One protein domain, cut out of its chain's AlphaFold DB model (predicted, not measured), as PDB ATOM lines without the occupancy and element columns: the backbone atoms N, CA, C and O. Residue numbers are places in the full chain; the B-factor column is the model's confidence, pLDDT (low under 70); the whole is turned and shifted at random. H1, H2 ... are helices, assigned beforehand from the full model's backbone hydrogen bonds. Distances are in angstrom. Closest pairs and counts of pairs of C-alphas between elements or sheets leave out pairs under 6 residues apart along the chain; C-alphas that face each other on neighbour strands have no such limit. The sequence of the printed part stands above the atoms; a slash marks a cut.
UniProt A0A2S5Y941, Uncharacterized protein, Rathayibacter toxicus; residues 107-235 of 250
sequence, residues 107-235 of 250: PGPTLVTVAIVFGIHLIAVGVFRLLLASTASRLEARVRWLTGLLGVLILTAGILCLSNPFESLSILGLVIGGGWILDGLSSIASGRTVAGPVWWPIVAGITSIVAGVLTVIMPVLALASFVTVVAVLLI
ATOM      1  N   PRO A 107       6.211  -9.852  10.963       78.69
ATOM      2  CA  PRO A 107       5.996  -8.740  11.895       78.69
ATOM      3  C   PRO A 107       5.644  -7.408  11.205       78.69
ATOM      4  O   PRO A 107       4.987  -6.556  11.801       78.69
ATOM      5  N   GLY A 108       6.055  -7.210   9.946       80.94
ATOM      6  CA  GLY A 108       5.883  -5.940   9.222       80.94
ATOM      7  C   GLY A 108       4.420  -5.489   9.067       80.94
ATOM      8  O   GLY A 108       4.064  -4.414   9.546       80.94
ATOM      9  N   PRO A 109       3.539  -6.292   8.444       82.94
ATOM     10  CA  PRO A 109       2.124  -5.956   8.280       82.94
ATOM     11  C   PRO A 109       1.386  -5.819   9.615       82.94
ATOM     12  O   PRO A 109       0.534  -4.943   9.756       82.94
ATOM     13  N   THR A 110       1.742  -6.638  10.610       83.12
ATOM     14  CA  THR A 110       1.146  -6.579  11.950       83.12
ATOM     15  C   THR A 110       1.383  -5.222  12.605       83.12
ATOM     16  O   THR A 110       0.447  -4.652  13.165       83.12
ATOM     17  N   LEU A 111       2.589  -4.656  12.481       81.25
ATOM     18  CA  LEU A 111       2.904  -3.320  12.999       81.25
ATOM     19  C   LEU A 111       2.023  -2.234  12.365       81.25
ATOM     20  O   LEU A 111       1.531  -1.358  13.073       81.25
ATOM     21  N   VAL A 112       1.762  -2.321  11.057       81.06
ATOM     22  CA  VAL A 112       0.900  -1.360  10.346       81.06
ATOM     23  C   VAL A 112      -0.556  -1.484  10.799       81.06
ATOM     24  O   VAL A 112      -1.199  -0.476  11.084       81.06
ATOM     25  N   THR A 113      -1.083  -2.706  10.918       84.19
ATOM     26  CA  THR A 113      -2.450  -2.919  11.419       84.19
ATOM     27  C   THR A 113      -2.611  -2.389  12.844       84.19
ATOM     28  O   THR A 113      -3.589  -1.700  13.135       84.19
ATOM     29  N   VAL A 114      -1.638  -2.661  13.719       81.50
ATOM     30  CA  VAL A 114      -1.633  -2.155  15.099       81.50
ATOM     31  C   VAL A 114      -1.584  -0.627  15.116       81.50
ATOM     32  O   VAL A 114      -2.366  -0.017  15.841       81.50
ATOM     33  N   ALA A 115      -0.741  -0.004  14.287       80.31
ATOM     34  CA  ALA A 115      -0.654   1.449  14.173       80.31
ATOM     35  C   ALA A 115      -1.999   2.086  13.781       80.31
ATOM     36  O   ALA A 115      -2.427   3.050  14.415       80.31
ATOM     37  N   ILE A 116      -2.705   1.516  12.799       82.50
ATOM     38  CA  ILE A 116      -4.013   2.025  12.350       82.50
ATOM     39  C   ILE A 116      -5.061   1.916  13.464       82.50
ATOM     40  O   ILE A 116      -5.728   2.900  13.789       82.50
ATOM     41  N   VAL A 117      -5.201   0.733  14.071       84.38
ATOM     42  CA  VAL A 117      -6.183   0.499  15.145       84.38
ATOM     43  C   VAL A 117      -5.906   1.412  16.339       84.38
ATOM     44  O   VAL A 117      -6.832   1.990  16.914       84.38
ATOM     45  N   PHE A 118      -4.633   1.587  16.691       80.81
ATOM     46  CA  PHE A 118      -4.246   2.439  17.804       80.81
ATOM     47  C   PHE A 118      -4.424   3.929  17.498       80.81
ATOM     48  O   PHE A 118      -4.884   4.667  18.365       80.81
ATOM     49  N   GLY A 119      -4.145   4.380  16.273       80.88
ATOM     50  CA  GLY A 119      -4.422   5.755  15.846       80.88
ATOM     51  C   GLY A 119      -5.903   6.112  16.007       80.88
ATOM     52  O   GLY A 119      -6.238   7.141  16.599       80.88
ATOM     53  N   ILE A 120      -6.801   5.211  15.591       85.69
ATOM     54  CA  ILE A 120      -8.251   5.364  15.802       85.69
ATOM     55  C   ILE A 120      -8.583   5.423  17.301       85.69
ATOM     56  O   ILE A 120      -9.375   6.265  17.731       85.69
ATOM     57  N   HIS A 121      -7.956   4.567  18.114       84.56
ATOM     58  CA  HIS A 121      -8.149   4.562  19.565       84.56
ATOM     59  C   HIS A 121      -7.703   5.879  20.223       84.56
ATOM     60  O   HIS A 121      -8.435   6.421  21.050       84.56
ATOM     61  N   LEU A 122      -6.551   6.435  19.830       82.25
ATOM     62  CA  LEU A 122      -6.057   7.721  20.335       82.25
ATOM     63  C   LEU A 122      -7.007   8.868  20.010       82.25
ATOM     64  O   LEU A 122      -7.263   9.707  20.873       82.25
ATOM     65  N   ILE A 123      -7.567   8.882  18.801       82.75
ATOM     66  CA  ILE A 123      -8.566   9.883  18.420       82.75
ATOM     67  C   ILE A 123      -9.802   9.750  19.311       82.75
ATOM     68  O   ILE A 123     -10.246  10.747  19.880       82.75
ATOM     69  N   ALA A 124     -10.319   8.532  19.500       86.06
ATOM     70  CA  ALA A 124     -11.467   8.298  20.373       86.06
ATOM     71  C   ALA A 124     -11.191   8.778  21.811       86.06
ATOM     72  O   ALA A 124     -11.965   9.563  22.361       86.06
ATOM     73  N   VAL A 125     -10.060   8.377  22.401       82.19
ATOM     74  CA  VAL A 125      -9.652   8.782  23.759       82.19
ATOM     75  C   VAL A 125      -9.450  10.296  23.863       82.19
ATOM     76  O   VAL A 125      -9.893  10.902  24.842       82.19
ATOM     77  N   GLY A 126      -8.818  10.921  22.867       81.12
ATOM     78  CA  GLY A 126      -8.612  12.367  22.800       81.12
ATOM     79  C   GLY A 126      -9.937  13.128  22.798       81.12
ATOM     80  O   GLY A 126     -10.131  14.024  23.621       81.12
ATOM     81  N   VAL A 127     -10.888  12.710  21.956       85.50
ATOM     82  CA  VAL A 127     -12.239  13.293  21.909       85.50
ATOM     83  C   VAL A 127     -12.949  13.126  23.252       85.50
ATOM     84  O   VAL A 127     -13.422  14.116  23.810       85.50
ATOM     85  N   PHE A 128     -12.973  11.919  23.825       84.06
ATOM     86  CA  PHE A 128     -13.593  11.690  25.136       84.06
ATOM     87  C   PHE A 128     -12.974  12.561  26.234       84.06
ATOM     88  O   PHE A 128     -13.700  13.114  27.059       84.06
ATOM     89  N   ARG A 129     -11.650  12.745  26.238       81.50
ATOM     90  CA  ARG A 129     -10.972  13.621  27.205       81.50
ATOM     91  C   ARG A 129     -11.352  15.086  27.059       81.50
ATOM     92  O   ARG A 129     -11.527  15.757  28.073       81.50
ATOM     93  N   LEU A 130     -11.503  15.577  25.832       83.25
ATOM     94  CA  LEU A 130     -11.961  16.944  25.582       83.25
ATOM     95  C   LEU A 130     -13.405  17.141  26.052       83.25
ATOM     96  O   LEU A 130     -13.707  18.151  26.688       83.25
ATOM     97  N   LEU A 131     -14.270  16.150  25.819       85.69
ATOM     98  CA  LEU A 131     -15.650  16.148  26.316       85.69
ATOM     99  C   LEU A 131     -15.719  16.103  27.851       85.69
ATOM    100  O   LEU A 131     -16.535  16.791  28.467       85.69
ATOM    101  N   LEU A 132     -14.846  15.326  28.495       82.31
ATOM    102  CA  LEU A 132     -14.744  15.299  29.955       82.31
ATOM    103  C   LEU A 132     -14.244  16.638  30.500       82.31
ATOM    104  O   LEU A 132     -14.814  17.140  31.465       82.31
ATOM    105  N   ALA A 133     -13.236  17.248  29.874       79.44
ATOM    106  CA  ALA A 133     -12.722  18.552  30.280       79.44
ATOM    107  C   ALA A 133     -13.769  19.671  30.122       79.44
ATOM    108  O   ALA A 133     -13.822  20.568  30.966       79.44
ATOM    109  N   SER A 134     -14.621  19.612  29.092       76.50
ATOM    110  CA  SER A 134     -15.702  20.587  28.895       76.50
ATOM    111  C   SER A 134     -16.868  20.388  29.871       76.50
ATOM    112  O   SER A 134     -17.428  21.368  30.361       76.50
ATOM    113  N   THR A 135     -17.196  19.139  30.213       78.69
ATOM    114  CA  THR A 135     -18.313  18.802  31.121       78.69
ATOM    115  C   THR A 135     -17.929  18.919  32.603       78.69
ATOM    116  O   THR A 135     -18.780  19.141  33.466       78.69
ATOM    117  N   ALA A 136     -16.638  18.818  32.921       69.06
ATOM    118  CA  ALA A 136     -16.081  18.933  34.263       69.06
ATOM    119  C   ALA A 136     -16.095  20.381  34.789       69.06
ATOM    120  O   ALA A 136     -15.063  21.038  34.910       69.06
ATOM    121  N   SER A 137     -17.266  20.903  35.143       64.19
ATOM    122  CA  SER A 137     -17.402  22.214  35.797       64.19
ATOM    123  C   SER A 137     -17.052  22.203  37.294       64.19
ATOM    124  O   SER A 137     -16.875  23.266  37.878       64.19
ATOM    125  N   ARG A 138     -16.929  21.017  37.914       65.12
ATOM    126  CA  ARG A 138     -16.693  20.838  39.362       65.12
ATOM    127  C   ARG A 138     -15.240  20.536  39.762       65.12
ATOM    128  O   ARG A 138     -14.974  20.394  40.949       65.12
ATOM    129  N   LEU A 139     -14.318  20.399  38.806       69.94
ATOM    130  CA  LEU A 139     -12.897  20.171  39.094       69.94
ATOM    131  C   LEU A 139     -12.140  21.495  39.230       69.94
ATOM    132  O   LEU A 139     -12.491  22.487  38.591       69.94
ATOM    133  N   GLU A 140     -11.070  21.490  40.028       78.56
ATOM    134  CA  GLU A 140     -10.146  22.620  40.125       78.56
ATOM    135  C   GLU A 140      -9.682  23.058  38.730       78.56
ATOM    136  O   GLU A 140      -9.295  22.231  37.895       78.56
ATOM    137  N   ALA A 141      -9.684  24.372  38.483       77.44
ATOM    138  CA  ALA A 141      -9.377  24.938  37.172       77.44
ATOM    139  C   ALA A 141      -8.049  24.402  36.607       77.44
ATOM    140  O   ALA A 141      -7.976  24.058  35.429       77.44
ATOM    141  N   ARG A 142      -7.025  24.247  37.458       75.50
ATOM    142  CA  ARG A 142      -5.702  23.722  37.084       75.50
ATOM    143  C   ARG A 142      -5.777  22.310  36.494       75.50
ATOM    144  O   ARG A 142      -5.213  22.071  35.430       75.50
ATOM    145  N   VAL A 143      -6.500  21.397  37.142       76.44
ATOM    146  CA  VAL A 143      -6.673  20.013  36.667       76.44
ATOM    147  C   VAL A 143      -7.438  20.001  35.346       76.44
ATOM    148  O   VAL A 143      -7.059  19.288  34.417       76.44
ATOM    149  N   ARG A 144      -8.467  20.843  35.210       75.75
ATOM    150  CA  ARG A 144      -9.264  20.938  33.980       75.75
ATOM    151  C   ARG A 144      -8.438  21.390  32.773       75.75
ATOM    152  O   ARG A 144      -8.524  20.771  31.714       75.75
ATOM    153  N   TRP A 145      -7.601  22.412  32.952       80.12
ATOM    154  CA  TRP A 145      -6.688  22.901  31.914       80.12
ATOM    155  C   TRP A 145      -5.648  21.851  31.514       80.12
ATOM    156  O   TRP A 145      -5.471  21.603  30.324       80.12
ATOM    157  N   LEU A 146      -5.016  21.186  32.488       78.62
ATOM    158  CA  LEU A 146      -4.068  20.091  32.236       78.62
ATOM    159  C   LEU A 146      -4.724  18.947  31.453       78.62
ATOM    160  O   LEU A 146      -4.148  18.444  30.493       78.62
ATOM    161  N   THR A 147      -5.946  18.565  31.830       77.38
ATOM    162  CA  THR A 147      -6.674  17.465  31.177       77.38
ATOM    163  C   THR A 147      -7.075  17.828  29.747       77.38
ATOM    164  O   THR A 147      -6.939  16.999  28.848       77.38
ATOM    165  N   GLY A 148      -7.517  19.071  29.521       78.38
ATOM    166  CA  GLY A 148      -7.836  19.588  28.190       78.38
ATOM    167  C   GLY A 148      -6.610  19.660  27.280       78.38
ATOM    168  O   GLY A 148      -6.641  19.116  26.180       78.38
ATOM    169  N   LEU A 149      -5.505  20.245  27.756       84.19
ATOM    170  CA  LEU A 149      -4.253  20.351  26.997       84.19
ATOM    171  C   LEU A 149      -3.705  18.967  26.623       84.19
ATOM    172  O   LEU A 149      -3.314  18.735  25.481       84.19
ATOM    173  N   LEU A 150      -3.740  18.024  27.566       79.56
ATOM    174  CA  LEU A 150      -3.300  16.652  27.332       79.56
ATOM    175  C   LEU A 150      -4.245  15.902  26.378       79.56
ATOM    176  O   LEU A 150      -3.794  15.050  25.619       79.56
ATOM    177  N   GLY A 151      -5.543  16.223  26.380       78.56
ATOM    178  CA  GLY A 151      -6.508  15.738  25.389       78.56
ATOM    179  C   GLY A 151      -6.206  16.245  23.977       78.56
ATOM    180  O   GLY A 151      -6.180  15.443  23.047       78.56
ATOM    181  N   VAL A 152      -5.902  17.540  23.823       82.56
ATOM    182  CA  VAL A 152      -5.485  18.124  22.534       82.56
ATOM    183  C   VAL A 152      -4.194  17.477  22.040       82.56
ATOM    184  O   VAL A 152      -4.135  17.076  20.883       82.56
ATOM    185  N   LEU A 153      -3.191  17.319  22.909       81.56
ATOM    186  CA  LEU A 153      -1.909  16.706  22.555       81.56
ATOM    187  C   LEU A 153      -2.071  15.248  22.083       81.56
ATOM    188  O   LEU A 153      -1.423  14.823  21.132       81.56
ATOM    189  N   ILE A 154      -2.961  14.485  22.725       77.62
ATOM    190  CA  ILE A 154      -3.292  13.112  22.313       77.62
ATOM    191  C   ILE A 154      -4.045  13.103  20.977       77.62
ATOM    192  O   ILE A 154      -3.788  12.248  20.131       77.62
ATOM    193  N   LEU A 155      -4.961  14.052  20.771       78.56
ATOM    194  CA  LEU A 155      -5.730  14.158  19.535       78.56
ATOM    195  C   LEU A 155      -4.824  14.493  18.341       78.56
ATOM    196  O   LEU A 155      -4.925  13.848  17.299       78.56
ATOM    197  N   THR A 156      -3.912  15.458  18.494       79.44
ATOM    198  CA  THR A 156      -2.950  15.821  17.442       79.44
ATOM    199  C   THR A 156      -1.991  14.674  17.151       79.44
ATOM    200  O   THR A 156      -1.756  14.370  15.983       79.44
ATOM    201  N   ALA A 157      -1.517  13.968  18.181       75.88
ATOM    202  CA  ALA A 157      -0.726  12.752  18.016       75.88
ATOM    203  C   ALA A 157      -1.486  11.666  17.225       75.88
ATOM    204  O   ALA A 157      -0.919  11.050  16.326       75.88
ATOM    205  N   GLY A 158      -2.781  11.465  17.493       75.62
ATOM    206  CA  GLY A 158      -3.620  10.525  16.741       75.62
ATOM    207  C   GLY A 158      -3.807  10.905  15.267       75.62
ATOM    208  O   GLY A 158      -3.774  10.036  14.398       75.62
ATOM    209  N   ILE A 159      -3.952  12.197  14.959       79.44
ATOM    210  CA  ILE A 159      -4.068  12.681  13.572       79.44
ATOM    211  C   ILE A 159      -2.746  12.491  12.812       79.44
ATOM    212  O   ILE A 159      -2.758  11.985  11.691       79.44
ATOM    213  N   LEU A 160      -1.613  12.833  13.435       76.50
ATOM    214  CA  LEU A 160      -0.274  12.645  12.856       76.50
ATOM    215  C   LEU A 160       0.057  11.165  12.620       76.50
ATOM    216  O   LEU A 160       0.710  10.811  11.639       76.50
ATOM    217  N   CYS A 161      -0.457  10.285  13.480       73.94
ATOM    218  CA  CYS A 161      -0.403   8.845  13.276       73.94
ATOM    219  C   CYS A 161      -1.035   8.479  11.915       73.94
ATOM    220  O   CYS A 161      -0.391   7.895  11.049       73.94
ATOM    221  N   LEU A 162      -2.266   8.915  11.641       71.69
ATOM    222  CA  LEU A 162      -2.960   8.536  10.403       71.69
ATOM    223  C   LEU A 162      -2.309   9.065   9.115       71.69
ATOM    224  O   LEU A 162      -2.532   8.480   8.055       71.69
ATOM    225  N   SER A 163      -1.504  10.130   9.181       77.62
ATOM    226  CA  SER A 163      -0.825  10.670   7.998       77.62
ATOM    227  C   SER A 163       0.370   9.838   7.530       77.62
ATOM    228  O   SER A 163       0.616   9.777   6.329       77.62
ATOM    229  N   ASN A 164       1.096   9.180   8.440       78.88
ATOM    230  CA  ASN A 164       2.257   8.359   8.096       78.88
ATOM    231  C   ASN A 164       2.307   7.086   8.957       78.88
ATOM    232  O   ASN A 164       2.554   7.167  10.164       78.88
ATOM    233  N   PRO A 165       2.168   5.884   8.365       70.25
ATOM    234  CA  PRO A 165       2.179   4.632   9.123       70.25
ATOM    235  C   PRO A 165       3.543   4.310   9.753       70.25
ATOM    236  O   PRO A 165       3.596   3.613  10.760       70.25
ATOM    237  N   PHE A 166       4.652   4.827   9.211       74.62
ATOM    238  CA  PHE A 166       5.974   4.666   9.831       74.62
ATOM    239  C   PHE A 166       6.182   5.614  11.017       74.62
ATOM    240  O   PHE A 166       6.696   5.202  12.053       74.62
ATOM    241  N   GLU A 167       5.731   6.863  10.903       78.00
ATOM    242  CA  GLU A 167       5.817   7.853  11.984       78.00
ATOM    243  C   GLU A 167       4.841   7.528  13.129       78.00
ATOM    244  O   GLU A 167       5.147   7.736  14.305       78.00
ATOM    245  N   SER A 168       3.711   6.896  12.794       79.62
ATOM    246  CA  SER A 168       2.767   6.302  13.745       79.62
ATOM    247  C   SER A 168       3.437   5.427  14.793       79.62
ATOM    248  O   SER A 168       3.061   5.478  15.960       79.62
ATOM    249  N   LEU A 169       4.417   4.610  14.392       78.69
ATOM    250  CA  LEU A 169       5.094   3.684  15.300       78.69
ATOM    251  C   LEU A 169       5.892   4.444  16.365       78.69
ATOM    252  O   LEU A 169       5.930   4.021  17.519       78.69
ATOM    253  N   SER A 170       6.467   5.592  16.010       79.00
ATOM    254  CA  SER A 170       7.167   6.469  16.952       79.00
ATOM    255  C   SER A 170       6.206   7.108  17.950       79.00
ATOM    256  O   SER A 170       6.473   7.099  19.151       79.00
ATOM    257  N   ILE A 171       5.058   7.600  17.478       78.44
ATOM    258  CA  ILE A 171       4.003   8.162  18.339       78.44
ATOM    259  C   ILE A 171       3.445   7.084  19.276       78.44
ATOM    260  O   ILE A 171       3.255   7.326  20.469       78.44
ATOM    261  N   LEU A 172       3.238   5.877  18.754       79.31
ATOM    262  CA  LEU A 172       2.800   4.712  19.512       79.31
ATOM    263  C   LEU A 172       3.800   4.363  20.624       79.31
ATOM    264  O   LEU A 172       3.398   4.201  21.776       79.31
ATOM    265  N   GLY A 173       5.096   4.319  20.306       81.81
ATOM    266  CA  GLY A 173       6.159   4.116  21.293       81.81
ATOM    267  C   GLY A 173       6.201   5.216  22.357       81.81
ATOM    268  O   GLY A 173       6.374   4.920  23.535       81.81
ATOM    269  N   LEU A 174       5.947   6.469  21.977       79.19
ATOM    270  CA  LEU A 174       5.842   7.598  22.905       79.19
ATOM    271  C   LEU A 174       4.671   7.454  23.881       79.19
ATOM    272  O   LEU A 174       4.843   7.667  25.081       79.19
ATOM    273  N   VAL A 175       3.490   7.067  23.393       78.50
ATOM    274  CA  VAL A 175       2.306   6.861  24.244       78.50
ATOM    275  C   VAL A 175       2.513   5.673  25.182       78.50
ATOM    276  O   VAL A 175       2.254   5.791  26.381       78.50
ATOM    277  N   ILE A 176       2.999   4.544  24.659       81.44
ATOM    278  CA  ILE A 176       3.254   3.336  25.454       81.44
ATOM    279  C   ILE A 176       4.357   3.605  26.486       81.44
ATOM    280  O   ILE A 176       4.162   3.331  27.669       81.44
ATOM    281  N   GLY A 177       5.474   4.203  26.070       81.94
ATOM    282  CA  GLY A 177       6.590   4.547  26.951       81.94
ATOM    283  C   GLY A 177       6.199   5.565  28.022       81.94
ATOM    284  O   GLY A 177       6.515   5.374  29.195       81.94
ATOM    285  N   GLY A 178       5.428   6.593  27.656       79.25
ATOM    286  CA  GLY A 178       4.857   7.545  28.610       79.25
ATOM    287  C   GLY A 178       3.939   6.867  29.630       79.25
ATOM    288  O   GLY A 178       4.048   7.135  30.826       79.25
ATOM    289  N   GLY A 179       3.088   5.936  29.183       81.88
ATOM    290  CA  GLY A 179       2.247   5.121  30.062       81.88
ATOM    291  C   GLY A 179       3.060   4.285  31.053       81.88
ATOM    292  O   GLY A 179       2.766   4.300  32.244       81.88
ATOM    293  N   TRP A 180       4.126   3.632  30.590       83.19
ATOM    294  CA  TRP A 180       5.014   2.824  31.437       83.19
ATOM    295  C   TRP A 180       5.781   3.658  32.469       83.19
ATOM    296  O   TRP A 180       5.980   3.217  33.603       83.19
ATOM    297  N   ILE A 181       6.176   4.886  32.122       77.19
ATOM    298  CA  ILE A 181       6.810   5.814  33.070       77.19
ATOM    299  C   ILE A 181       5.815   6.222  34.166       77.19
ATOM    300  O   ILE A 181       6.164   6.216  35.349       77.19
ATOM    301  N   LEU A 182       4.571   6.543  33.794       80.38
ATOM    302  CA  LEU A 182       3.521   6.907  34.752       80.38
ATOM    303  C   LEU A 182       3.124   5.733  35.657       80.38
ATOM    304  O   LEU A 182       2.922   5.931  36.858       80.38
ATOM    305  N   ASP A 183       3.045   4.522  35.105       81.94
ATOM    306  CA  ASP A 183       2.768   3.306  35.875       81.94
ATOM    307  C   ASP A 183       3.915   2.991  36.847       81.94
ATOM    308  O   ASP A 183       3.685   2.740  38.029       81.94
ATOM    309  N   GLY A 184       5.168   3.154  36.406       79.69
ATOM    310  CA  GLY A 184       6.344   3.019  37.266       79.69
ATOM    311  C   GLY A 184       6.352   4.023  38.421       79.69
ATOM    312  O   GLY A 184       6.607   3.650  39.568       79.69
ATOM    313  N   LEU A 185       5.999   5.285  38.153       79.94
ATOM    314  CA  LEU A 185       5.878   6.311  39.192       79.94
ATOM    315  C   LEU A 185       4.747   5.989  40.186       79.94
ATOM    316  O   LEU A 185       4.918   6.154  41.395       79.94
ATOM    317  N   SER A 186       3.618   5.482  39.687       80.19
ATOM    318  CA  SER A 186       2.470   5.063  40.505       80.19
ATOM    319  C   SER A 186       2.795   3.837  41.365       80.19
ATOM    320  O   SER A 186       2.395   3.763  42.529       80.19
ATOM    321  N   SER A 187       3.575   2.899  40.829       79.19
ATOM    322  CA  SER A 187       4.088   1.727  41.544       79.19
ATOM    323  C   SER A 187       5.016   2.130  42.699       79.19
ATOM    324  O   SER A 187       4.851   1.675  43.831       79.19
ATOM    325  N   ILE A 188       5.919   3.093  42.474       78.44
ATOM    326  CA  ILE A 188       6.793   3.628  43.533       78.44
ATOM    327  C   ILE A 188       5.977   4.366  44.609       78.44
ATOM    328  O   ILE A 188       6.265   4.242  45.802       78.44
ATOM    329  N   ALA A 189       4.947   5.117  44.209       77.56
ATOM    330  CA  ALA A 189       4.072   5.830  45.139       77.56
ATOM    331  C   ALA A 189       3.224   4.874  45.999       77.56
ATOM    332  O   ALA A 189       3.105   5.069  47.210       77.56
ATOM    333  N   SER A 190       2.671   3.820  45.393       69.75
ATOM    334  CA  SER A 190       1.830   2.816  46.067       69.75
ATOM    335  C   SER A 190       2.622   1.813  46.910       69.75
ATOM    336  O   SER A 190       2.093   1.276  47.883       69.75
ATOM    337  N   GLY A 191       3.917   1.626  46.643       66.56
ATOM    338  CA  GLY A 191       4.791   0.808  47.490       66.56
ATOM    339  C   GLY A 191       4.894   1.282  48.946       66.56
ATOM    340  O   GLY A 191       5.330   0.522  49.805       66.56
ATOM    341  N   ARG A 192       4.460   2.516  49.247       61.56
ATOM    342  CA  ARG A 192       4.372   3.061  50.613       61.56
ATOM    343  C   ARG A 192       3.054   2.754  51.330       61.56
ATOM    344  O   ARG A 192       2.980   2.963  52.537       61.56
ATOM    345  N   THR A 193       2.020   2.312  50.614       65.75
ATOM    346  CA  THR A 193       0.660   2.127  51.154       65.75
ATOM    347  C   THR A 193       0.221   0.664  51.217       65.75
ATOM    348  O   THR A 193      -0.708   0.344  51.957       65.75
ATOM    349  N   VAL A 194       0.882  -0.233  50.481       65.25
ATOM    350  CA  VAL A 194       0.573  -1.670  50.471       65.25
ATOM    351  C   VAL A 194       1.364  -2.398  51.560       65.25
ATOM    352  O   VAL A 194       2.584  -2.278  51.645       65.25
ATOM    353  N   ALA A 195       0.674  -3.188  52.388       62.00
ATOM    354  CA  ALA A 195       1.303  -4.042  53.391       62.00
ATOM    355  C   ALA A 195       2.079  -5.186  52.704       62.00
ATOM    356  O   ALA A 195       1.482  -6.130  52.190       62.00
ATOM    357  N   GLY A 196       3.410  -5.087  52.668       74.06
ATOM    358  CA  GLY A 196       4.291  -6.070  52.035       74.06
ATOM    359  C   GLY A 196       5.753  -5.602  51.952       74.06
ATOM    360  O   GLY A 196       6.096  -4.541  52.475       74.06
ATOM    361  N   PRO A 197       6.641  -6.380  51.307       76.50
ATOM    362  CA  PRO A 197       8.039  -6.005  51.132       76.50
ATOM    363  C   PRO A 197       8.171  -4.769  50.230       76.50
ATOM    364  O   PRO A 197       7.865  -4.820  49.040       76.50
ATOM    365  N   VAL A 198       8.692  -3.670  50.782       77.12
ATOM    366  CA  VAL A 198       8.818  -2.362  50.100       77.12
ATOM    367  C   VAL A 198       9.728  -2.413  48.860       77.12
ATOM    368  O   VAL A 198       9.648  -1.559  47.984       77.12
ATOM    369  N   TRP A 199      10.595  -3.426  48.758       79.12
ATOM    370  CA  TRP A 199      11.546  -3.566  47.654       79.12
ATOM    371  C   TRP A 199      10.889  -3.989  46.334       79.12
ATOM    372  O   TRP A 199      11.365  -3.585  45.274       79.12
ATOM    373  N   TRP A 200       9.778  -4.738  46.372       80.56
ATOM    374  CA  TRP A 200       9.139  -5.237  45.149       80.56
ATOM    375  C   TRP A 200       8.587  -4.119  44.246       80.56
ATOM    376  O   TRP A 200       8.917  -4.094  43.057       80.56
ATOM    377  N   PRO A 201       7.814  -3.156  44.782       82.31
ATOM    378  CA  PRO A 201       7.304  -2.026  44.003       82.31
ATOM    379  C   PRO A 201       8.411  -1.112  43.465       82.31
ATOM    380  O   PRO A 201       8.304  -0.594  42.358       82.31
ATOM    381  N   ILE A 202       9.507  -0.941  44.216       81.38
ATOM    382  CA  ILE A 202      10.644  -0.112  43.792       81.38
ATOM    383  C   ILE A 202      11.344  -0.743  42.586       81.38
ATOM    384  O   ILE A 202      11.585  -0.056  41.594       81.38
ATOM    385  N   VAL A 203      11.633  -2.048  42.643       85.31
ATOM    386  CA  VAL A 203      12.249  -2.769  41.518       85.31
ATOM    387  C   VAL A 203      11.332  -2.734  40.296       85.31
ATOM    388  O   VAL A 203      11.795  -2.373  39.216       85.31
ATOM    389  N   ALA A 204      10.034  -3.008  40.473       83.81
ATOM    390  CA  ALA A 204       9.047  -2.942  39.395       83.81
ATOM    391  C   ALA A 204       8.974  -1.540  38.760       83.81
ATOM    392  O   ALA A 204       8.971  -1.407  37.533       83.81
ATOM    393  N   GLY A 205       8.987  -0.489  39.583       82.38
ATOM    394  CA  GLY A 205       8.981   0.898  39.127       82.38
ATOM    395  C   GLY A 205      10.219   1.261  38.312       82.38
ATOM    396  O   GLY A 205      10.091   1.819  37.224       82.38
ATOM    397  N   ILE A 206      11.411   0.881  38.783       86.75
ATOM    398  CA  ILE A 206      12.666   1.104  38.049       86.75
ATOM    399  C   ILE A 206      12.640   0.360  36.710       86.75
ATOM    400  O   ILE A 206      12.936   0.962  35.677       86.75
ATOM    401  N   THR A 207      12.240  -0.916  36.694       87.62
ATOM    402  CA  THR A 207      12.157  -1.690  35.445       87.62
ATOM    403  C   THR A 207      11.154  -1.096  34.461       87.62
ATOM    404  O   THR A 207      11.437  -1.048  33.265       87.62
ATOM    405  N   SER A 208      10.025  -0.576  34.953       84.56
ATOM    406  CA  SER A 208       9.015   0.079  34.118       84.56
ATOM    407  C   SER A 208       9.534   1.386  33.515       84.56
ATOM    408  O   SER A 208       9.338   1.636  32.328       84.56
ATOM    409  N   ILE A 209      10.266   2.196  34.291       83.69
ATOM    410  CA  ILE A 209      10.888   3.437  33.799       83.69
ATOM    411  C   ILE A 209      11.933   3.126  32.724       83.69
ATOM    412  O   ILE A 209      11.909   3.743  31.661       83.69
ATOM    413  N   VAL A 210      12.825   2.159  32.968       87.44
ATOM    414  CA  VAL A 210      13.858   1.764  31.994       87.44
ATOM    415  C   VAL A 210      13.214   1.277  30.701       87.44
ATOM    416  O   VAL A 210      13.581   1.737  29.621       87.44
ATOM    417  N   ALA A 211      12.217   0.401  30.794       84.56
ATOM    418  CA  ALA A 211      11.516  -0.089  29.618       84.56
ATOM    419  C   ALA A 211      10.721   1.017  28.897       84.56
ATOM    420  O   ALA A 211      10.703   1.049  27.665       84.56
ATOM    421  N   GLY A 212      10.153   1.981  29.628       82.69
ATOM    422  CA  GLY A 212       9.530   3.170  29.050       82.69
ATOM    423  C   GLY A 212      10.522   4.031  28.261       82.69
ATOM    424  O   GLY A 212      10.259   4.371  27.110       82.69
ATOM    425  N   VAL A 213      11.699   4.315  28.829       84.94
ATOM    426  CA  VAL A 213      12.767   5.079  28.158       84.94
ATOM    427  C   VAL A 213      13.277   4.351  26.911       84.94
ATOM    428  O   VAL A 213      13.387   4.964  25.851       84.94
ATOM    429  N   LEU A 214      13.530   3.040  26.999       85.81
ATOM    430  CA  LEU A 214      13.953   2.231  25.849       85.81
ATOM    431  C   LEU A 214      12.921   2.264  24.714       85.81
ATOM    432  O   LEU A 214      13.294   2.371  23.544       85.81
ATOM    433  N   THR A 215      11.632   2.242  25.059       84.12
ATOM    434  CA  THR A 215      10.531   2.317  24.087       84.12
ATOM    435  C   THR A 215      10.481   3.669  23.371       84.12
ATOM    436  O   THR A 215      10.175   3.714  22.182       84.12
ATOM    437  N   VAL A 216      10.824   4.766  24.053       81.25
ATOM    438  CA  VAL A 216      10.873   6.107  23.445       81.25
ATOM    439  C   VAL A 216      12.075   6.261  22.509       81.25
ATOM    440  O   VAL A 216      11.943   6.864  21.446       81.25
ATOM    441  N   ILE A 217      13.236   5.712  22.878       85.44
ATOM    442  CA  ILE A 217      14.461   5.824  22.068       85.44
ATOM    443  C   ILE A 217      14.378   4.939  20.816       85.44
ATOM    444  O   ILE A 217      14.795   5.357  19.737       85.44
ATOM    445  N   MET A 218      13.847   3.716  20.941       85.94
ATOM    446  CA  MET A 218      13.778   2.734  19.850       85.94
ATOM    447  C   MET A 218      12.366   2.138  19.710       85.94
ATOM    448  O   MET A 218      12.152   0.965  20.032       85.94
ATOM    449  N   PRO A 219      11.395   2.903  19.180       82.81
ATOM    450  CA  PRO A 219       9.989   2.500  19.162       82.81
ATOM    451  C   PRO A 219       9.740   1.249  18.318       82.81
ATOM    452  O   PRO A 219       9.003   0.359  18.732       82.81
ATOM    453  N   VAL A 220      10.393   1.133  17.158       83.75
ATOM    454  CA  VAL A 220      10.212  -0.018  16.257       83.75
ATOM    455  C   VAL A 220      10.716  -1.310  16.902       83.75
ATOM    456  O   VAL A 220      10.026  -2.325  16.866       83.75
ATOM    457  N   LEU A 221      11.895  -1.267  17.529       86.44
ATOM    458  CA  LEU A 221      12.481  -2.437  18.183       86.44
ATOM    459  C   LEU A 221      11.675  -2.838  19.424       86.44
ATOM    460  O   LEU A 221      11.418  -4.023  19.638       86.44
ATOM    461  N   ALA A 222      11.216  -1.855  20.201       86.75
ATOM    462  CA  ALA A 222      10.357  -2.092  21.351       86.75
ATOM    463  C   ALA A 222       9.024  -2.731  20.931       86.75
ATOM    464  O   ALA A 222       8.660  -3.782  21.456       86.75
ATOM    465  N   LEU A 223       8.337  -2.175  19.930       85.31
ATOM    466  CA  LEU A 223       7.088  -2.735  19.403       85.31
ATOM    467  C   LEU A 223       7.276  -4.149  18.848       85.31
ATOM    468  O   LEU A 223       6.457  -5.019  19.136       85.31
ATOM    469  N   ALA A 224       8.367  -4.410  18.126       85.75
ATOM    470  CA  ALA A 224       8.697  -5.758  17.672       85.75
ATOM    471  C   ALA A 224       8.872  -6.724  18.856       85.75
ATOM    472  O   ALA A 224       8.299  -7.814  18.846       85.75
ATOM    473  N   SER A 225       9.582  -6.311  19.913       88.00
ATOM    474  CA  SER A 225       9.746  -7.133  21.118       88.00
ATOM    475  C   SER A 225       8.402  -7.429  21.797       88.00
ATOM    476  O   SER A 225       8.110  -8.585  22.100       88.00
ATOM    477  N   PHE A 226       7.516  -6.436  21.922       85.88
ATOM    478  CA  PHE A 226       6.175  -6.639  22.467       85.88
ATOM    479  C   PHE A 226       5.354  -7.616  21.624       85.88
ATOM    480  O   PHE A 226       4.745  -8.527  22.182       85.88
ATOM    481  N   VAL A 227       5.381  -7.488  20.292       87.75
ATOM    482  CA  VAL A 227       4.697  -8.423  19.383       87.75
ATOM    483  C   VAL A 227       5.235  -9.841  19.557       87.75
ATOM    484  O   VAL A 227       4.440 -10.773  19.658       87.75
ATOM    485  N   THR A 228       6.555 -10.024  19.663       87.00
ATOM    486  CA  THR A 228       7.134 -11.360  19.882       87.00
ATOM    487  C   THR A 228       6.721 -11.960  21.222       87.00
ATOM    488  O   THR A 228       6.322 -13.121  21.268       87.00
ATOM    489  N   VAL A 229       6.732 -11.173  22.301       90.25
ATOM    490  CA  VAL A 229       6.293 -11.630  23.626       90.25
ATOM    491  C   VAL A 229       4.816 -12.020  23.591       90.25
ATOM    492  O   VAL A 229       4.463 -13.108  24.044       90.25
ATOM    493  N   VAL A 230       3.954 -11.188  23.001       89.12
ATOM    494  CA  VAL A 230       2.519 -11.484  22.851       89.12
ATOM    495  C   VAL A 230       2.298 -12.734  22.001       89.12
ATOM    496  O   VAL A 230       1.468 -13.565  22.359       89.12
ATOM    497  N   ALA A 231       3.046 -12.904  20.913       89.56
ATOM    498  CA  ALA A 231       2.940 -14.074  20.051       89.56
ATOM    499  C   ALA A 231       3.346 -15.365  20.776       89.56
ATOM    500  O   ALA A 231       2.627 -16.363  20.706       89.56
ATOM    501  N   VAL A 232       4.449 -15.333  21.529       92.25
ATOM    502  CA  VAL A 232       4.883 -16.460  22.368       92.25
ATOM    503  C   VAL A 232       3.831 -16.773  23.431       92.25
ATOM    504  O   VAL A 232       3.466 -17.936  23.597       92.25
ATOM    505  N   LEU A 233       3.282 -15.759  24.105       91.44
ATOM    506  CA  LEU A 233       2.201 -15.946  25.075       91.44
ATOM    507  C   LEU A 233       0.950 -16.555  24.429       91.44
ATOM    508  O   LEU A 233       0.354 -17.459  25.009       91.44
ATOM    509  N   LEU A 234       0.578 -16.125  23.220       88.75
ATOM    510  CA  LEU A 234      -0.537 -16.705  22.463       88.75
ATOM    511  C   LEU A 234      -0.321 -18.198  22.192       88.75
ATOM    512  O   LEU A 234      -1.241 -18.996  22.379       88.75
ATOM    513  N   ILE A 235       0.898 -18.580  21.801       91.06
ATOM    514  CA  ILE A 235       1.269 -19.983  21.588       91.06
ATOM    515  C   ILE A 235       1.170 -20.758  22.904       91.06
ATOM    516  O   ILE A 235       0.555 -21.821  22.935       91.06
TER     517      ILE A 235
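What this domain is: This is residues 107 to 235 of the 250 residues of an uncharacterized protein of Rathayibacter toxicus (UniProt A0A2S5Y941). Two helical hairpins, H1 with H2 and H3 with H4, make the two arms of a V that meet where H2 turns into H3. H5 crosses near that meeting place, packing with its first part on H3 and on the beginning of H1, and its last residues, 229 to 235, stick out. The printed part has 129 residues with five named helices, H1 to H5 in chain order, and no named strand; the class is all helix. It is only just loose, close to compact, with a radius of gyration of the C-alphas of 17.0 A and spans of 45 by 42 by 26 A.

Where its parts are: Find C-alpha 107 at (5.996, -8.740, 11.895); from there H1, the longest helix, runs through residues 107 to 135 for 41.5 A to C-alpha 135 at (-18.313, 18.802, 31.121). H2 takes residues 141 to 163 and is 33.6 A long. H3 takes residues 165 to 190 and is 37.0 A long. H4 takes residues 199 to 217, 27.4 A. H5 takes residues 219 to 235, 24.2 A, and ends at C-alpha 235 at (1.269, -19.983, 21.588).

How they stand to each other: Start at H1, which touches H2 in a hairpin at a shallow tilt of 30 degrees, opposite ways; their closest C-alphas, Gly 126 and Leu 155, are 4.7 A apart. With residues 111 to 119 alone H1 touches H3 at a steep tilt of 60 degrees, closest at the C-alphas of Ala 115 and Ser 168, 6.0 A. H3 is the hub, touching the four other helices. H2 and H3 are a hairpin at a shallow tilt of 32 degrees; their closest C-alphas are Cys 161 and Ser 168, 4.1 A. H3 and H4 are a hairpin at a shallow tilt of 17 degrees, with the C-alphas of Gly 184 and Gly 205 closest at 3.9 A. H5 is about perpendicular to H3, at 74 degrees, and touches it closest at the C-alphas of Gly 173 and Pro 219, 4.7 A. H5 touches H1 at the C-alphas of Pro 107 and Ala 224, 7.0 A, and touches H4 only at the corner. H4 is apart from H1 and H2, and H2 is apart from H5. Every O i to N i+4 pair is within hydrogen-bond range in H1, H2, H4 and H5; in H3 it is 20 of 22.

The domain as a whole: Look to Ala 141 and Ile 235 for the two C-alphas farthest apart, 48.7 A. The printed part has no cut. The links H1 to H2, H2 to H3 and H4 to H5 are tight, and H3 to H4 is short. The mean pLDDT of the printed part is 80.4, and residues 136 to 139 and 190 to 195 are under 70.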